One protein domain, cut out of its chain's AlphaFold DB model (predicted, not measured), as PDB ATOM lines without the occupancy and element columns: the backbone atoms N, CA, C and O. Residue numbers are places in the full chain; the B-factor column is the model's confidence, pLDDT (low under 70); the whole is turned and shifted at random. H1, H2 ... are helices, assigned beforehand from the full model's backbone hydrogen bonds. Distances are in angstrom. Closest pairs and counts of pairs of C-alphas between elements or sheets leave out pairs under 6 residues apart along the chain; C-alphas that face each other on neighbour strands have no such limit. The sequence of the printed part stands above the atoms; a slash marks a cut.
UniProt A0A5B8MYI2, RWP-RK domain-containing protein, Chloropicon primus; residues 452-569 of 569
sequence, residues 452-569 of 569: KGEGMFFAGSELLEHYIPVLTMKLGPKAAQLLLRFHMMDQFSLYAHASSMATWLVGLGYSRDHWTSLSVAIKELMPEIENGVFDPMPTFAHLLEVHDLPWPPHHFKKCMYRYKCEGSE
ATOM      1  N   LYS A 452     106.466 107.297 173.920       86.88
ATOM      2  CA  LYS A 452     105.152 107.406 174.590       86.88
ATOM      3  C   LYS A 452     105.115 106.777 175.997       86.88
ATOM      4  O   LYS A 452     104.145 106.123 176.368       86.88
ATOM      5  N   GLY A 453     106.195 106.945 176.761       81.44
ATOM      6  CA  GLY A 453     106.331 106.396 178.116       81.44
ATOM      7  C   GLY A 453     106.719 104.914 178.186       81.44
ATOM      8  O   GLY A 453     106.820 104.375 179.285       81.44
ATOM      9  N   GLU A 454     106.964 104.239 177.057       88.94
ATOM     10  CA  GLU A 454     107.505 102.879 177.076       88.94
ATOM     11  C   GLU A 454     108.907 102.858 177.702       88.94
ATOM     12  O   GLU A 454     109.803 103.613 177.310       88.94
ATOM     13  N   GLY A 455     109.084 101.969 178.681       85.62
ATOM     14  CA  GLY A 455     110.340 101.794 179.397       85.62
ATOM     15  C   GLY A 455     111.423 101.133 178.547       85.62
ATOM     16  O   GLY A 455     111.151 100.284 177.695       85.62
ATOM     17  N   MET A 456     112.671 101.499 178.830       88.81
ATOM     18  CA  MET A 456     113.842 100.791 178.321       88.81
ATOM     19  C   MET A 456     113.901  99.364 178.883       88.81
ATOM     20  O   MET A 456     113.409  99.097 179.979       88.81
ATOM     21  N   PHE A 457     114.509  98.437 178.142       91.00
ATOM     22  CA  PHE A 457     114.539  97.024 178.513       91.00
ATOM     23  C   PHE A 457     115.915  96.390 178.293       91.00
ATOM     24  O   PHE A 457     116.787  96.957 177.636       91.00
ATOM     25  N   PHE A 458     116.061  95.180 178.830       86.50
ATOM     26  CA  PHE A 458     117.199  94.291 178.616       86.50
ATOM     27  C   PHE A 458     116.727  93.027 177.899       86.50
ATOM     28  O   PHE A 458     115.635  92.520 178.184       86.50
ATOM     29  N   ALA A 459     117.529  92.520 176.965       82.81
ATOM     30  CA  ALA A 459     117.206  91.292 176.242       82.81
ATOM     31  C   ALA A 459     117.472  90.037 177.090       82.81
ATOM     32  O   ALA A 459     116.884  88.988 176.832       82.81
ATOM     33  N   GLY A 460     118.359  90.128 178.090       76.69
ATOM     34  CA  GLY A 460     118.768  88.999 178.931       76.69
ATOM     35  C   GLY A 460     119.716  88.023 178.223       76.69
ATOM     36  O   GLY A 460     120.079  86.995 178.788       76.69
ATOM     37  N   SER A 461     120.129  88.344 176.995       79.69
ATOM     38  CA  SER A 461     121.108  87.605 176.207       79.69
ATOM     39  C   SER A 461     122.161  88.573 175.718       79.69
ATOM     40  O   SER A 461     121.866  89.491 174.954       79.69
ATOM     41  N   GLU A 462     123.401  88.319 176.120       75.19
ATOM     42  CA  GLU A 462     124.554  89.148 175.788       75.19
ATOM     43  C   GLU A 462     124.706  89.418 174.290       75.19
ATOM     44  O   GLU A 462     125.125  90.497 173.895       75.19
ATOM     45  N   LEU A 463     124.335  88.450 173.450       75.56
ATOM     46  CA  LEU A 463     124.410  88.575 171.996       75.56
ATOM     47  C   LEU A 463     123.352  89.524 171.437       75.56
ATOM     48  O   LEU A 463     123.570  90.126 170.390       75.56
ATOM     49  N   LEU A 464     122.200  89.627 172.103       86.19
ATOM     50  CA  LEU A 464     121.050  90.393 171.630       86.19
ATOM     51  C   LEU A 464     121.011  91.823 172.172       86.19
ATOM     52  O   LEU A 464     120.380  92.671 171.544       86.19
ATOM     53  N   GLU A 465     121.719  92.122 173.267       86.69
ATOM     54  CA  GLU A 465     121.780  93.481 173.832       86.69
ATOM     55  C   GLU A 465     122.254  94.516 172.792       86.69
ATOM     56  O   GLU A 465     121.731  95.625 172.719       86.69
ATOM     57  N   HIS A 466     123.167  94.127 171.896       87.75
ATOM     58  CA  HIS A 466     123.703  94.988 170.831       87.75
ATOM     59  C   HIS A 466     122.662  95.512 169.850       87.75
ATOM     60  O   HIS A 466     122.887  96.533 169.204       87.75
ATOM     61  N   TYR A 467     121.543  94.808 169.717       91.75
ATOM     62  CA  TYR A 467     120.487  95.168 168.787       91.75
ATOM     63  C   TYR A 467     119.493  96.146 169.395       91.75
ATOM     64  O   TYR A 467     118.754  96.776 168.643       91.75
ATOM     65  N   ILE A 468     119.457  96.281 170.727       93.62
ATOM     66  CA  ILE A 468     118.435  97.071 171.415       93.62
ATOM     67  C   ILE A 468     118.428  98.514 170.924       93.62
ATOM     68  O   ILE A 468     117.378  98.924 170.438       93.62
ATOM     69  N   PRO A 469     119.548  99.265 170.909       94.19
ATOM     70  CA  PRO A 469     119.504 100.656 170.464       94.19
ATOM     71  C   PRO A 469     118.954 100.809 169.049       94.19
ATOM     72  O   PRO A 469     118.048 101.605 168.805       94.19
ATOM     73  N   VAL A 470     119.448  99.988 168.124       94.12
ATOM     74  CA  VAL A 470     119.076 100.045 166.708       94.12
ATOM     75  C   VAL A 470     117.602  99.693 166.508       94.12
ATOM     76  O   VAL A 470     116.864 100.459 165.888       94.12
ATOM     77  N   LEU A 471     117.155  98.569 167.077       95.31
ATOM     78  CA  LEU A 471     115.779  98.100 166.939       95.31
ATOM     79  C   LEU A 471     114.797  99.020 167.667       95.31
ATOM     80  O   LEU A 471     113.748  99.341 167.118       95.31
ATOM     81  N   THR A 472     115.120  99.480 168.876       94.94
ATOM     82  CA  THR A 472     114.255 100.360 169.671       94.94
ATOM     83  C   THR A 472     114.042 101.705 168.992       94.94
ATOM     84  O   THR A 472     112.907 102.174 168.939       94.94
ATOM     85  N   MET A 473     115.080 102.295 168.390       92.94
ATOM     86  CA  MET A 473     114.942 103.552 167.643       92.94
ATOM     87  C   MET A 473     113.976 103.458 166.448       92.94
ATOM     88  O   MET A 473     113.460 104.488 166.013       92.94
ATOM     89  N   LYS A 474     113.741 102.261 165.892       91.88
ATOM     90  CA  LYS A 474     112.888 102.053 164.707       91.88
ATOM     91  C   LYS A 474     111.537 101.417 165.010       91.88
ATOM     92  O   LYS A 474     110.548 101.782 164.381       91.88
ATOM     93  N   LEU A 475     111.492 100.475 165.944       91.75
ATOM     94  CA  LEU A 475     110.297  99.702 166.284       91.75
ATOM     95  C   LEU A 475     109.589 100.222 167.542       91.75
ATOM     96  O   LEU A 475     108.411  99.938 167.735       91.75
ATOM     97  N   GLY A 476     110.302 100.955 168.398       92.31
ATOM     98  CA  GLY A 476     109.892 101.236 169.771       92.31
ATOM     99  C   GLY A 476     110.299 100.118 170.750       92.31
ATOM    100  O   GLY A 476     110.566  98.984 170.325       92.31
ATOM    101  N   PRO A 477     110.380 100.415 172.062       93.81
ATOM    102  CA  PRO A 477     110.853  99.470 173.073       93.81
ATOM    103  C   PRO A 477     110.072  98.154 173.103       93.81
ATOM    104  O   PRO A 477     110.672  97.082 173.021       93.81
ATOM    105  N   LYS A 478     108.736  98.208 173.145       92.12
ATOM    106  CA  LYS A 478     107.892  97.013 173.281       92.12
ATOM    107  C   LYS A 478     108.023  96.064 172.091       92.12
ATOM    108  O   LYS A 478     108.162  94.854 172.272       92.12
ATOM    109  N   ALA A 479     107.993  96.595 170.870       90.50
ATOM    110  CA  ALA A 479     108.110  95.787 169.657       90.50
ATOM    111  C   ALA A 479     109.520  95.196 169.497       90.50
ATOM    112  O   ALA A 479     109.649  94.022 169.151       90.50
ATOM    113  N   ALA A 480     110.567  95.967 169.815       93.62
ATOM    114  CA  ALA A 480     111.940  95.468 169.829       93.62
ATOM    115  C   ALA A 480     112.129  94.348 170.869       93.62
ATOM    116  O   ALA A 480     112.691  93.301 170.549       93.62
ATOM    117  N   GLN A 481     111.595  94.521 172.084       92.94
ATOM    118  CA  GLN A 481     111.652  93.505 173.136       92.94
ATOM    119  C   GLN A 481     110.952  92.212 172.710       92.94
ATOM    120  O   GLN A 481     111.504  91.125 172.885       92.94
ATOM    121  N   LEU A 482     109.750  92.318 172.133       89.94
ATOM    122  CA  LEU A 482     109.011  91.162 171.626       89.94
ATOM    123  C   LEU A 482     109.774  90.453 170.506       89.94
ATOM    124  O   LEU A 482     109.898  89.233 170.554       89.94
ATOM    125  N   LEU A 483     110.332  91.195 169.543       90.38
ATOM    126  CA  LEU A 483     111.120  90.625 168.448       90.38
ATOM    127  C   LEU A 483     112.322  89.827 168.972       90.38
ATOM    128  O   LEU A 483     112.517  88.677 168.577       90.38
ATOM    129  N   LEU A 484     113.099  90.413 169.888       90.88
ATOM    130  CA  LEU A 484     114.272  89.762 170.472       90.88
ATOM    131  C   LEU A 484     113.881  88.546 171.318       90.88
ATOM    132  O   LEU A 484     114.488  87.484 171.183       90.88
ATOM    133  N   ARG A 485     112.825  88.654 172.131       87.31
ATOM    134  CA  ARG A 485     112.311  87.533 172.929       87.31
ATOM    135  C   ARG A 485     111.833  86.384 172.044       87.31
ATOM    136  O   ARG A 485     112.181  85.234 172.300       87.31
ATOM    137  N   PHE A 486     111.057  86.674 171.003       85.62
ATOM    138  CA  PHE A 486     110.554  85.659 170.079       85.62
ATOM    139  C   PHE A 486     111.669  84.970 169.300       85.62
ATOM    140  O   PHE A 486     111.598  83.758 169.087       85.62
ATOM    141  N   HIS A 487     112.725  85.708 168.957       86.06
ATOM    142  CA  HIS A 487     113.911  85.140 168.336       86.06
ATOM    143  C   HIS A 487     114.610  84.106 169.238       86.06
ATOM    144  O   HIS A 487     115.079  83.088 168.736       86.06
ATOM    145  N   MET A 488     114.617  84.310 170.562       79.94
ATOM    146  CA  MET A 488     115.186  83.339 171.511       79.94
ATOM    147  C   MET A 488     114.305  82.112 171.768       79.94
ATOM    148  O   MET A 488     114.811  81.075 172.188       79.94
ATOM    149  N   MET A 489     112.986  82.222 171.586       74.00
ATOM    150  CA  MET A 489     112.032  81.173 171.970       74.00
ATOM    151  C   MET A 489     111.853  80.065 170.914       74.00
ATOM    152  O   MET A 489     110.951  79.246 171.061       74.00
ATOM    153  N   ASP A 490     112.653  80.027 169.841       63.97
ATOM    154  CA  ASP A 490     112.582  79.047 168.731       63.97
ATOM    155  C   ASP A 490     111.242  78.981 167.969       63.97
ATOM    156  O   ASP A 490     111.073  78.165 167.051       63.97
ATOM    157  N   GLN A 491     110.281  79.829 168.341       60.88
ATOM    158  CA  GLN A 491     108.950  79.926 167.742       60.88
ATOM    159  C   GLN A 491     108.931  80.882 166.546       60.88
ATOM    160  O   GLN A 491     108.076  80.742 165.680       60.88
ATOM    161  N   PHE A 492     109.869  81.835 166.492       68.50
ATOM    162  CA  PHE A 492     109.904  82.908 165.498       68.50
ATOM    163  C   PHE A 492     111.355  83.157 165.041       68.50
ATOM    164  O   PHE A 492     112.023  84.119 165.423       68.50
ATOM    165  N   SER A 493     111.889  82.230 164.238       77.62
ATOM    166  CA  SER A 493     113.206  82.400 163.613       77.62
ATOM    167  C   SER A 493     113.119  83.338 162.407       77.62
ATOM    168  O   SER A 493     112.353  83.092 161.472       77.62
ATOM    169  N   LEU A 494     113.983  84.357 162.369       88.25
ATOM    170  CA  LEU A 494     114.132  85.238 161.203       88.25
ATOM    171  C   LEU A 494     114.587  84.494 159.942       88.25
ATOM    172  O   LEU A 494     114.361  84.967 158.840       88.25
ATOM    173  N   TYR A 495     115.174  83.309 160.113       87.12
ATOM    174  CA  TYR A 495     115.624  82.413 159.046       87.12
ATOM    175  C   TYR A 495     114.565  81.384 158.621       87.12
ATOM    176  O   TYR A 495     114.850  80.491 157.832       87.12
ATOM    177  N   ALA A 496     113.372  81.432 159.217       81.75
ATOM    178  CA  ALA A 496     112.285  80.505 158.907       81.75
ATOM    179  C   ALA A 496     111.003  81.228 158.485       81.75
ATOM    180  O   ALA A 496     110.246  80.704 157.675       81.75
ATOM    181  N   HIS A 497     110.755  82.432 159.009       85.06
ATOM    182  CA  HIS A 497     109.513  83.159 158.765       85.06
ATOM    183  C   HIS A 497     109.778  84.496 158.078       85.06
ATOM    184  O   HIS A 497     110.521  85.337 158.590       85.06
ATOM    185  N   ALA A 498     109.103  84.728 156.955       89.62
ATOM    186  CA  ALA A 498     109.211  85.978 156.210       89.62
ATOM    187  C   ALA A 498     108.733  87.189 157.024       89.62
ATOM    188  O   ALA A 498     109.336  88.254 156.944       89.62
ATOM    189  N   SER A 499     107.710  87.021 157.870       89.31
ATOM    190  CA  SER A 499     107.240  88.060 158.798       89.31
ATOM    191  C   SER A 499     108.321  88.480 159.798       89.31
ATOM    192  O   SER A 499     108.508  89.671 160.058       89.31
ATOM    193  N   SER A 500     109.084  87.513 160.319       89.69
ATOM    194  CA  SER A 500     110.230  87.775 161.192       89.69
ATOM    195  C   SER A 500     111.312  88.534 160.434       89.69
ATOM    196  O   SER A 500     111.741  89.587 160.896       89.69
ATOM    197  N   MET A 501     111.716  88.047 159.258       93.38
ATOM    198  CA  MET A 501     112.725  88.708 158.426       93.38
ATOM    199  C   MET A 501     112.319  90.140 158.049       93.38
ATOM    200  O   MET A 501     113.125  91.058 158.177       93.38
ATOM    201  N   ALA A 502     111.062  90.361 157.655       94.38
ATOM    202  CA  ALA A 502     110.537  91.689 157.353       94.38
ATOM    203  C   ALA A 502     110.624  92.621 158.571       94.38
ATOM    204  O   ALA A 502     111.116  93.742 158.457       94.38
ATOM    205  N   THR A 503     110.210  92.144 159.748       93.81
ATOM    206  CA  THR A 503     110.274  92.926 160.996       93.81
ATOM    207  C   THR A 503     111.719  93.265 161.366       93.81
ATOM    208  O   THR A 503     112.007  94.401 161.737       93.81
ATOM    209  N   TRP A 504     112.640  92.310 161.209       95.31
ATOM    210  CA  TRP A 504     114.074  92.521 161.403       95.31
ATOM    211  C   TRP A 504     114.638  93.565 160.437       95.31
ATOM    212  O   TRP A 504     115.313  94.489 160.877       95.31
ATOM    213  N   LEU A 505     114.335  93.471 159.141       96.50
ATOM    214  CA  LEU A 505     114.789  94.442 158.144       96.50
ATOM    215  C   LEU A 505     114.294  95.855 158.455       96.50
ATOM    216  O   LEU A 505     115.096  96.788 158.474       96.50
ATOM    217  N   VAL A 506     112.999  96.017 158.744       95.38
ATOM    218  CA  VAL A 506     112.435  97.331 159.089       95.38
ATOM    219  C   VAL A 506     113.025  97.853 160.402       95.38
ATOM    220  O   VAL A 506     113.390  99.025 160.488       95.38
ATOM    221  N   GLY A 507     113.205  96.985 161.401       95.19
ATOM    222  CA  GLY A 507     113.843  97.341 162.669       95.19
ATOM    223  C   GLY A 507     115.306  97.755 162.524       95.19
ATOM    224  O   GLY A 507     115.762  98.650 163.225       95.19
ATOM    225  N   LEU A 508     116.028  97.175 161.567       95.56
ATOM    226  CA  LEU A 508     117.378  97.600 161.193       95.56
ATOM    227  C   LEU A 508     117.385  98.854 160.299       95.56
ATOM    228  O   LEU A 508     118.446  99.357 159.940       95.56
ATOM    229  N   GLY A 509     116.219  99.399 159.957       93.69
ATOM    230  CA  GLY A 509     116.090 100.649 159.217       93.69
ATOM    231  C   GLY A 509     115.957 100.496 157.705       93.69
ATOM    232  O   GLY A 509     116.156 101.482 157.000       93.69
ATOM    233  N   TYR A 510     115.603  99.314 157.194       95.19
ATOM    234  CA  TYR A 510     115.130  99.194 155.816       95.19
ATOM    235  C   TYR A 510     113.812  99.959 155.656       95.19
ATOM    236  O   TYR A 510     112.837  99.683 156.357       95.19
ATOM    237  N   SER A 511     113.778 100.919 154.736       91.69
ATOM    238  CA  SER A 511     112.611 101.766 154.483       91.69
ATOM    239  C   SER A 511     112.443 102.053 152.996       91.69
ATOM    240  O   SER A 511     113.430 102.115 152.264       91.69
ATOM    241  N   ARG A 512     111.200 102.288 152.568       89.56
ATOM    242  CA  ARG A 512     110.845 102.797 151.237       89.56
ATOM    243  C   ARG A 512     110.030 104.079 151.376       89.56
ATOM    244  O   ARG A 512     109.352 104.264 152.385       89.56
ATOM    245  N   ASP A 513     110.089 104.942 150.367       86.94
ATOM    246  CA  ASP A 513     109.542 106.306 150.435       86.94
ATOM    247  C   ASP A 513     108.028 106.363 150.676       86.94
ATOM    248  O   ASP A 513     107.532 107.317 151.275       86.94
ATOM    249  N   HIS A 514     107.288 105.346 150.228       87.38
ATOM    250  CA  HIS A 514     105.834 105.266 150.365       87.38
ATOM    251  C   HIS A 514     105.365 104.596 151.665       87.38
ATOM    252  O   HIS A 514     104.164 104.563 151.932       87.38
ATOM    253  N   TRP A 515     106.272 104.071 152.494       90.25
ATOM    254  CA  TRP A 515     105.902 103.452 153.768       90.25
ATOM    255  C   TRP A 515     105.622 104.511 154.831       90.25
ATOM    256  O   TRP A 515     106.529 105.151 155.359       90.25
ATOM    257  N   THR A 516     104.347 104.666 155.177       86.56
ATOM    258  CA  THR A 516     103.881 105.653 156.165       86.56
ATOM    259  C   THR A 516     103.878 105.128 157.600       86.56
ATOM    260  O   THR A 516     103.815 105.916 158.541       86.56
ATOM    261  N   SER A 517     103.957 103.810 157.801       87.06
ATOM    262  CA  SER A 517     103.978 103.193 159.128       87.06
ATOM    263  C   SER A 517     104.706 101.846 159.136       87.06
ATOM    264  O   SER A 517     104.874 101.195 158.102       87.06
ATOM    265  N   LEU A 518     105.096 101.398 160.334       85.50
ATOM    266  CA  LEU A 518     105.712 100.085 160.553       85.50
ATOM    267  C   LEU A 518     104.813  98.933 160.072       85.50
ATOM    268  O   LEU A 518     105.296  97.978 159.467       85.50
ATOM    269  N   SER A 519     103.505  99.021 160.322       88.25
ATOM    270  CA  SER A 519     102.559  97.973 159.930       88.25
ATOM    271  C   SER A 519     102.420  97.865 158.413       88.25
ATOM    272  O   SER A 519     102.390  96.751 157.894       88.25
ATOM    273  N   VAL A 520     102.401  98.997 157.700       91.94
ATOM    274  CA  VAL A 520     102.400  99.031 156.228       91.94
ATOM    275  C   VAL A 520     103.693  98.428 155.685       91.94
ATOM    276  O   VAL A 520     103.634  97.518 154.860       91.94
ATOM    277  N   ALA A 521     104.846  98.848 156.217       92.31
ATOM    278  CA  ALA A 521     106.150  98.343 155.798       92.31
ATOM    279  C   ALA A 521     106.250  96.812 155.911       92.31
ATOM    280  O   ALA A 521     106.630  96.138 154.956       92.31
ATOM    281  N   ILE A 522     105.855  96.241 157.057       91.69
ATOM    282  CA  ILE A 522     105.886  94.786 157.269       91.69
ATOM    283  C   ILE A 522     104.874  94.077 156.357       91.69
ATOM    284  O   ILE A 522     105.213  93.054 155.759       91.69
ATOM    285  N   LYS A 523     103.650  94.611 156.228       93.31
ATOM    286  CA  LYS A 523     102.572  94.009 155.426       93.31
ATOM    287  C   LYS A 523     102.914  93.940 153.938       93.31
ATOM    288  O   LYS A 523     102.500  92.990 153.281       93.31
ATOM    289  N   GLU A 524     103.653  94.913 153.414       94.81
ATOM    290  CA  GLU A 524     104.113  94.915 152.022       94.81
ATOM    291  C   GLU A 524     105.380  94.079 151.817       94.81
ATOM    292  O   GLU A 524     105.476  93.328 150.849       94.81
ATOM    293  N   LEU A 525     106.346  94.161 152.736       94.62
ATOM    294  CA  LEU A 525     107.626  93.473 152.579       94.62
ATOM    295  C   LEU A 525     107.513  91.953 152.752       94.62
ATOM    296  O   LEU A 525     108.186  91.195 152.055       94.62
ATOM    297  N   MET A 526     106.662  91.498 153.673       94.19
ATOM    298  CA  MET A 526     106.446  90.075 153.939       94.19
ATOM    299  C   MET A 526     106.071  89.277 152.674       94.19
ATOM    300  O   MET A 526     106.791  88.326 152.370       94.19
ATOM    301  N   PRO A 527     105.026  89.628 151.892       93.06
ATOM    302  CA  PRO A 527     104.678  88.881 150.684       93.06
ATOM    303  C   PRO A 527     105.747  88.969 149.587       93.06
ATOM    304  O   PRO A 527     105.878  88.027 148.809       93.06
ATOM    305  N   GLU A 528     106.534  90.047 149.505       93.88
ATOM    306  CA  GLU A 528     107.654  90.118 148.556       93.88
ATOM    307  C   GLU A 528     108.758  89.112 148.896       93.88
ATOM    308  O   GLU A 528     109.280  88.448 147.996       93.88
ATOM    309  N   ILE A 529     109.078  88.969 150.187       93.06
ATOM    310  CA  ILE A 529     110.017  87.958 150.687       93.06
ATOM    311  C   ILE A 529     109.454  86.556 150.452       93.06
ATOM    312  O   ILE A 529     110.142  85.689 149.915       93.06
ATOM    313  N   GLU A 530     108.196  86.320 150.833       90.00
ATOM    314  CA  GLU A 530     107.559  85.012 150.674       90.00
ATOM    315  C   GLU A 530     107.501  84.589 149.211       90.00
ATOM    316  O   GLU A 530     107.830  83.456 148.889       90.00
ATOM    317  N   ASN A 531     107.126  85.482 148.299       88.44
ATOM    318  CA  ASN A 531     107.007  85.143 146.884       88.44
ATOM    319  C   ASN A 531     108.351  85.205 146.132       88.44
ATOM    320  O   ASN A 531     108.381  84.967 144.927       88.44
ATOM    321  N   GLY A 532     109.458  85.509 146.822       86.06
ATOM    322  CA  GLY A 532     110.800  85.569 146.235       86.06
ATOM    323  C   GLY A 532     111.029  86.752 145.290       86.06
ATOM    324  O   GLY A 532     111.991  86.739 144.526       86.06
ATOM    325  N   VAL A 533     110.162  87.768 145.335       91.06
ATOM    326  CA  VAL A 533     110.317  89.031 144.591       91.06
ATOM    327  C   VAL A 533     111.472  89.845 145.174       91.06
ATOM    328  O   VAL A 533     112.211  90.500 144.440       91.06
ATOM    329  N   PHE A 534     111.653  89.766 146.492       91.88
ATOM    330  CA  PHE A 534     112.727  90.423 147.217       91.88
ATOM    331  C   PHE A 534     113.579  89.383 147.947       91.88
ATOM    332  O   PHE A 534     113.067  88.628 148.771       91.88
ATOM    333  N   ASP A 535     114.880  89.357 147.654       91.00
ATOM    334  CA  ASP A 535     115.854  88.563 148.408       91.00
ATOM    335  C   ASP A 535     116.339  89.376 149.618       91.00
ATOM    336  O   ASP A 535     117.049  90.375 149.447       91.00
ATOM    337  N   PRO A 536     115.961  88.989 150.849       93.81
ATOM    338  CA  PRO A 536     116.291  89.778 152.021       93.81
ATOM    339  C   PRO A 536     117.749  89.628 152.454       93.81
ATOM    340  O   PRO A 536     118.245  90.507 153.154       93.81
ATOM    341  N   MET A 537     118.456  88.559 152.064       93.94
ATOM    342  CA  MET A 537     119.755  88.223 152.661       93.94
ATOM    343  C   MET A 537     120.859  89.250 152.374       93.94
ATOM    344  O   MET A 537     121.555  89.623 153.324       93.94
ATOM    345  N   PRO A 538     121.026  89.767 151.139       91.19
ATOM    346  CA  PRO A 538     122.024  90.799 150.865       91.19
ATOM    347  C   PRO A 538     121.728  92.104 151.613       91.19
ATOM    348  O   PRO A 538     122.625  92.695 152.213       91.19
ATOM    349  N   THR A 539     120.459  92.522 151.634       94.25
ATOM    350  CA  THR A 539     120.019  93.738 152.338       94.25
ATOM    351  C   THR A 539     120.220  93.600 153.843       94.25
ATOM    352  O   THR A 539     120.740  94.505 154.489       94.25
ATOM    353  N   PHE A 540     119.861  92.446 154.401       95.81
ATOM    354  CA  PHE A 540     120.047  92.140 155.810       95.81
ATOM    355  C   PHE A 540     121.529  92.175 156.198       95.81
ATOM    356  O   PHE A 540     121.898  92.879 157.136       95.81
ATOM    357  N   ALA A 541     122.392  91.498 155.432       92.81
ATOM    358  CA  ALA A 541     123.838  91.504 155.648       92.81
ATOM    359  C   ALA A 541     124.424  92.925 155.609       92.81
ATOM    360  O   ALA A 541     125.228  93.289 156.469       92.81
ATOM    361  N   HIS A 542     123.985  93.739 154.646       90.88
ATOM    362  CA  HIS A 542     124.402  95.132 154.534       90.88
ATOM    363  C   HIS A 542     123.976  95.959 155.752       90.88
ATOM    364  O   HIS A 542     124.793  96.688 156.306       90.88
ATOM    365  N   LEU A 543     122.728  95.829 156.207       93.69
ATOM    366  CA  LEU A 543     122.233  96.564 157.372       93.69
ATOM    367  C   LEU A 543     122.957  96.162 158.660       93.69
ATOM    368  O   LEU A 543     123.297  97.033 159.459       93.69
ATOM    369  N   LEU A 544     123.255  94.873 158.845       92.25
ATOM    370  CA  LEU A 544     124.093  94.424 159.958       92.25
ATOM    371  C   LEU A 544     125.483  95.067 159.899       92.25
ATOM    372  O   LEU A 544     125.972  95.547 160.915       92.25
ATOM    373  N   GLU A 545     126.105  95.155 158.721       87.00
ATOM    374  CA  GLU A 545     127.402  95.823 158.569       87.00
ATOM    375  C   GLU A 545     127.314  97.337 158.825       87.00
ATOM    376  O   GLU A 545     128.186  97.897 159.493       87.00
ATOM    377  N   VAL A 546     126.251  98.001 158.357       85.56
ATOM    378  CA  VAL A 546     125.990  99.432 158.601       85.56
ATOM    379  C   VAL A 546     125.823  99.718 160.086       85.56
ATOM    380  O   VAL A 546     126.353 100.713 160.566       85.56
ATOM    381  N   HIS A 547     125.184  98.837 160.843       87.31
ATOM    382  CA  HIS A 547     125.033  99.003 162.291       87.31
ATOM    383  C   HIS A 547     126.132  98.322 163.097       87.31
ATOM    384  O   HIS A 547     126.098  98.345 164.318       87.31
ATOM    385  N   ASP A 548     127.115  97.710 162.440       85.06
ATOM    386  CA  ASP A 548     128.167  96.943 163.099       85.06
ATOM    387  C   ASP A 548     127.628  95.896 164.095       85.06
ATOM    388  O   ASP A 548     128.046  95.786 165.249       85.06
ATOM    389  N   LEU A 549     126.615  95.163 163.646       88.31
ATOM    390  CA  LEU A 549     125.956  94.113 164.402       88.31
ATOM    391  C   LEU A 549     126.478  92.745 163.950       88.31
ATOM    392  O   LEU A 549     126.735  92.541 162.757       88.31
ATOM    393  N   PRO A 550     126.626  91.779 164.875       88.12
ATOM    394  CA  PRO A 550     126.851  90.396 164.485       88.12
ATOM    395  C   PRO A 550     125.636  89.864 163.708       88.12
ATOM    396  O   PRO A 550     124.601  90.511 163.606       88.12
ATOM    397  N   TRP A 551     125.739  88.660 163.156       91.06
ATOM    398  CA  TRP A 551     124.555  87.970 162.643       91.06
ATOM    399  C   TRP A 551     123.737  87.407 163.809       91.06
ATOM    400  O   TRP A 551     124.346  86.793 164.696       91.06
ATOM    401  N   PRO A 552     122.394  87.549 163.833       90.19
ATOM    402  CA  PRO A 552     121.616  87.005 164.937       90.19
ATOM    403  C   PRO A 552     121.745  85.481 165.000       90.19
ATOM    404  O   PRO A 552     121.813  84.823 163.950       90.19
ATOM    405  N   PRO A 553     121.814  84.902 166.207       86.25
ATOM    406  CA  PRO A 553     121.989  83.468 166.367       86.25
ATOM    407  C   PRO A 553     120.837  82.689 165.716       86.25
ATOM    408  O   PRO A 553     119.703  83.146 165.649       86.25
ATOM    409  N   HIS A 554     121.115  81.478 165.239       85.19
ATOM    410  CA  HIS A 554     120.064  80.549 164.842       85.19
ATOM    411  C   HIS A 554     120.157  79.289 165.688       85.19
ATOM    412  O   HIS A 554     121.241  78.747 165.910       85.19
ATOM    413  N   HIS A 555     119.006  78.827 166.155       77.81
ATOM    414  CA  HIS A 555     118.873  77.562 166.845       77.81
ATOM    415  C   HIS A 555     118.466  76.504 165.825       77.81
ATOM    416  O   HIS A 555     117.291  76.333 165.506       77.81
ATOM    417  N   PHE A 556     119.468  75.801 165.299       74.00
ATOM    418  CA  PHE A 556     119.235  74.637 164.458       74.00
ATOM    419  C   PHE A 556     118.575  73.563 165.326       74.00
ATOM    420  O   PHE A 556     119.203  73.019 166.238       74.00
ATOM    421  N   LYS A 557     117.283  73.304 165.101       61.78
ATOM    422  CA  LYS A 557     116.564  72.272 165.849       61.78
ATOM    423  C   LYS A 557     117.205  70.927 165.537       61.78
ATOM    424  O   LYS A 557     117.334  70.544 164.378       61.78
ATOM    425  N   LYS A 558     117.574  70.191 166.582       50.31
ATOM    426  CA  LYS A 558     117.884  68.771 166.451       50.31
ATOM    427  C   LYS A 558     116.574  68.089 166.059       50.31
ATOM    428  O   LYS A 558     115.643  68.107 166.864       50.31
ATOM    429  N   CYS A 559     116.474  67.523 164.856       40.50
ATOM    430  CA  CYS A 559     115.404  66.574 164.560       40.50
ATOM    431  C   CYS A 559     115.540  65.427 165.569       40.50
ATOM    432  O   CYS A 559     116.411  64.563 165.462       40.50
ATOM    433  N   MET A 560     114.755  65.483 166.645       31.41
ATOM    434  CA  MET A 560     114.662  64.397 167.604       31.41
ATOM    435  C   MET A 560     113.852  63.304 166.928       31.41
ATOM    436  O   MET A 560     112.627  63.362 166.906       31.41
ATOM    437  N   TYR A 561     114.560  62.331 166.357       36.09
ATOM    438  CA  TYR A 561     113.999  61.083 165.862       36.09
ATOM    439  C   TYR A 561     113.122  60.451 166.953       36.09
ATOM    440  O   TYR A 561     113.621  59.781 167.858       36.09
ATOM    441  N   ARG A 562     111.801  60.640 166.887       31.22
ATOM    442  CA  ARG A 562     110.870  59.697 167.507       31.22
ATOM    443  C   ARG A 562     110.765  58.529 166.543       31.22
ATOM    444  O   ARG A 562     109.892  58.510 165.686       31.22
ATOM    445  N   TYR A 563     111.661  57.558 166.692       32.72
ATOM    446  CA  TYR A 563     111.382  56.213 166.211       32.72
ATOM    447  C   TYR A 563     110.097  55.744 166.903       32.72
ATOM    448  O   TYR A 563     110.118  55.290 168.045       32.72
ATOM    449  N   LYS A 564     108.959  55.871 166.217       34.75
ATOM    450  CA  LYS A 564     107.858  54.938 166.411       34.75
ATOM    451  C   LYS A 564     108.311  53.619 165.794       34.75
ATOM    452  O   LYS A 564     108.051  53.342 164.631       34.75
ATOM    453  N   CYS A 565     109.036  52.822 166.569       32.59
ATOM    454  CA  CYS A 565     109.008  51.380 166.371       32.59
ATOM    455  C   CYS A 565     107.632  50.908 166.851       32.59
ATOM    456  O   CYS A 565     107.472  50.500 167.997       32.59
ATOM    457  N   GLU A 566     106.619  51.055 165.999       36.06
ATOM    458  CA  GLU A 566     105.353  50.344 166.145       36.06
ATOM    459  C   GLU A 566     105.459  49.044 165.335       36.06
ATOM    460  O   GLU A 566     105.574  49.074 164.115       36.06
ATOM    461  N   GLY A 567     105.460  47.918 166.056       38.00
ATOM    462  CA  GLY A 567     104.827  46.660 165.653       38.00
ATOM    463  C   GLY A 567     105.399  45.901 164.455       38.00
ATOM    464  O   GLY A 567     104.984  46.098 163.317       38.00
ATOM    465  N   SER A 568     106.245  44.912 164.728       32.50
ATOM    466  CA  SER A 568     106.213  43.636 163.997       32.50
ATOM    467  C   SER A 568     106.722  42.527 164.917       32.50
ATOM    468  O   SER A 568     107.884  42.141 164.860       32.50
ATOM    469  N   GLU A 569     105.830  42.064 165.790       33.84
ATOM    470  CA  GLU A 569     105.628  40.634 166.052       33.84
ATOM    471  C   GLU A 569     104.130  40.346 165.953       33.84
ATOM    472  O   GLU A 569     103.344  41.187 166.457       33.84
TER     473      GLU A 569
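This is residues 452 to 569 of the 569 residues of the protein "RWP-RK domain-containing protein" of Chloropicon primus (UniProt A0A5B8MYI2). A compact knot of short, mostly crossed helices has H4 in the middle, with H2 and H3 on one side of it and H5 and H6 on two others; a bare tail, residues 558 to 569, sticks far out and makes much of the length. The printed part has 118 residues and six named helices, H1 to H6 in order, with no named strand. The class is all helix, though under half of the residues, 58, are in named elements. The whole is loose, with a radius of gyration of the C-alphas of 17.2 A, and spans 67 by 35 by 27 A.

H1, residues 462 to 465, is close to but not clearly touching H3, residues 477 to 488; their closest C-alphas, of Leu 464 and Leu 484, are 6.9 A apart. H2, residues 468 to 475, touches residues 477 to 481 of H3 alone, closest at the C-alphas of Thr 472 and Ala 480, 5.4 A. The hub is H4, residues 498 to 507, touching H2, H3, H5, residues 518 to 530, and H6, residues 536 to 546. H4 and H5 form a hairpin at a steep tilt of 45 degrees, opposite ways, closest at the C-alphas of Ser 499 and Met 526, 5.3 A. H6 runs the same way as H4 at a shallow tilt of 25 degrees, closest at the C-alphas of Leu 505 and Phe 540, 6.2 A. Every O i to N i+4 pair is within hydrogen-bond range in H3, H4 and H6, against 3 of 4 in H2 and 7 of 9 in H5; H1 is too short for such a pair.

H1 begins at C-alpha 462, (124.554, 89.148, 175.788), and H6 ends at C-alpha 546, (125.990, 99.432, 158.601). H3 is 16.8 A long, H5 18.1 A and H6 15.2 A.

The printed part has no cut and no long link between helices. Without residues 558 to 569 the body spans 37 by 35 by 25 A. Residues 490 to 492 and 557 to 569 have pLDDT under 70.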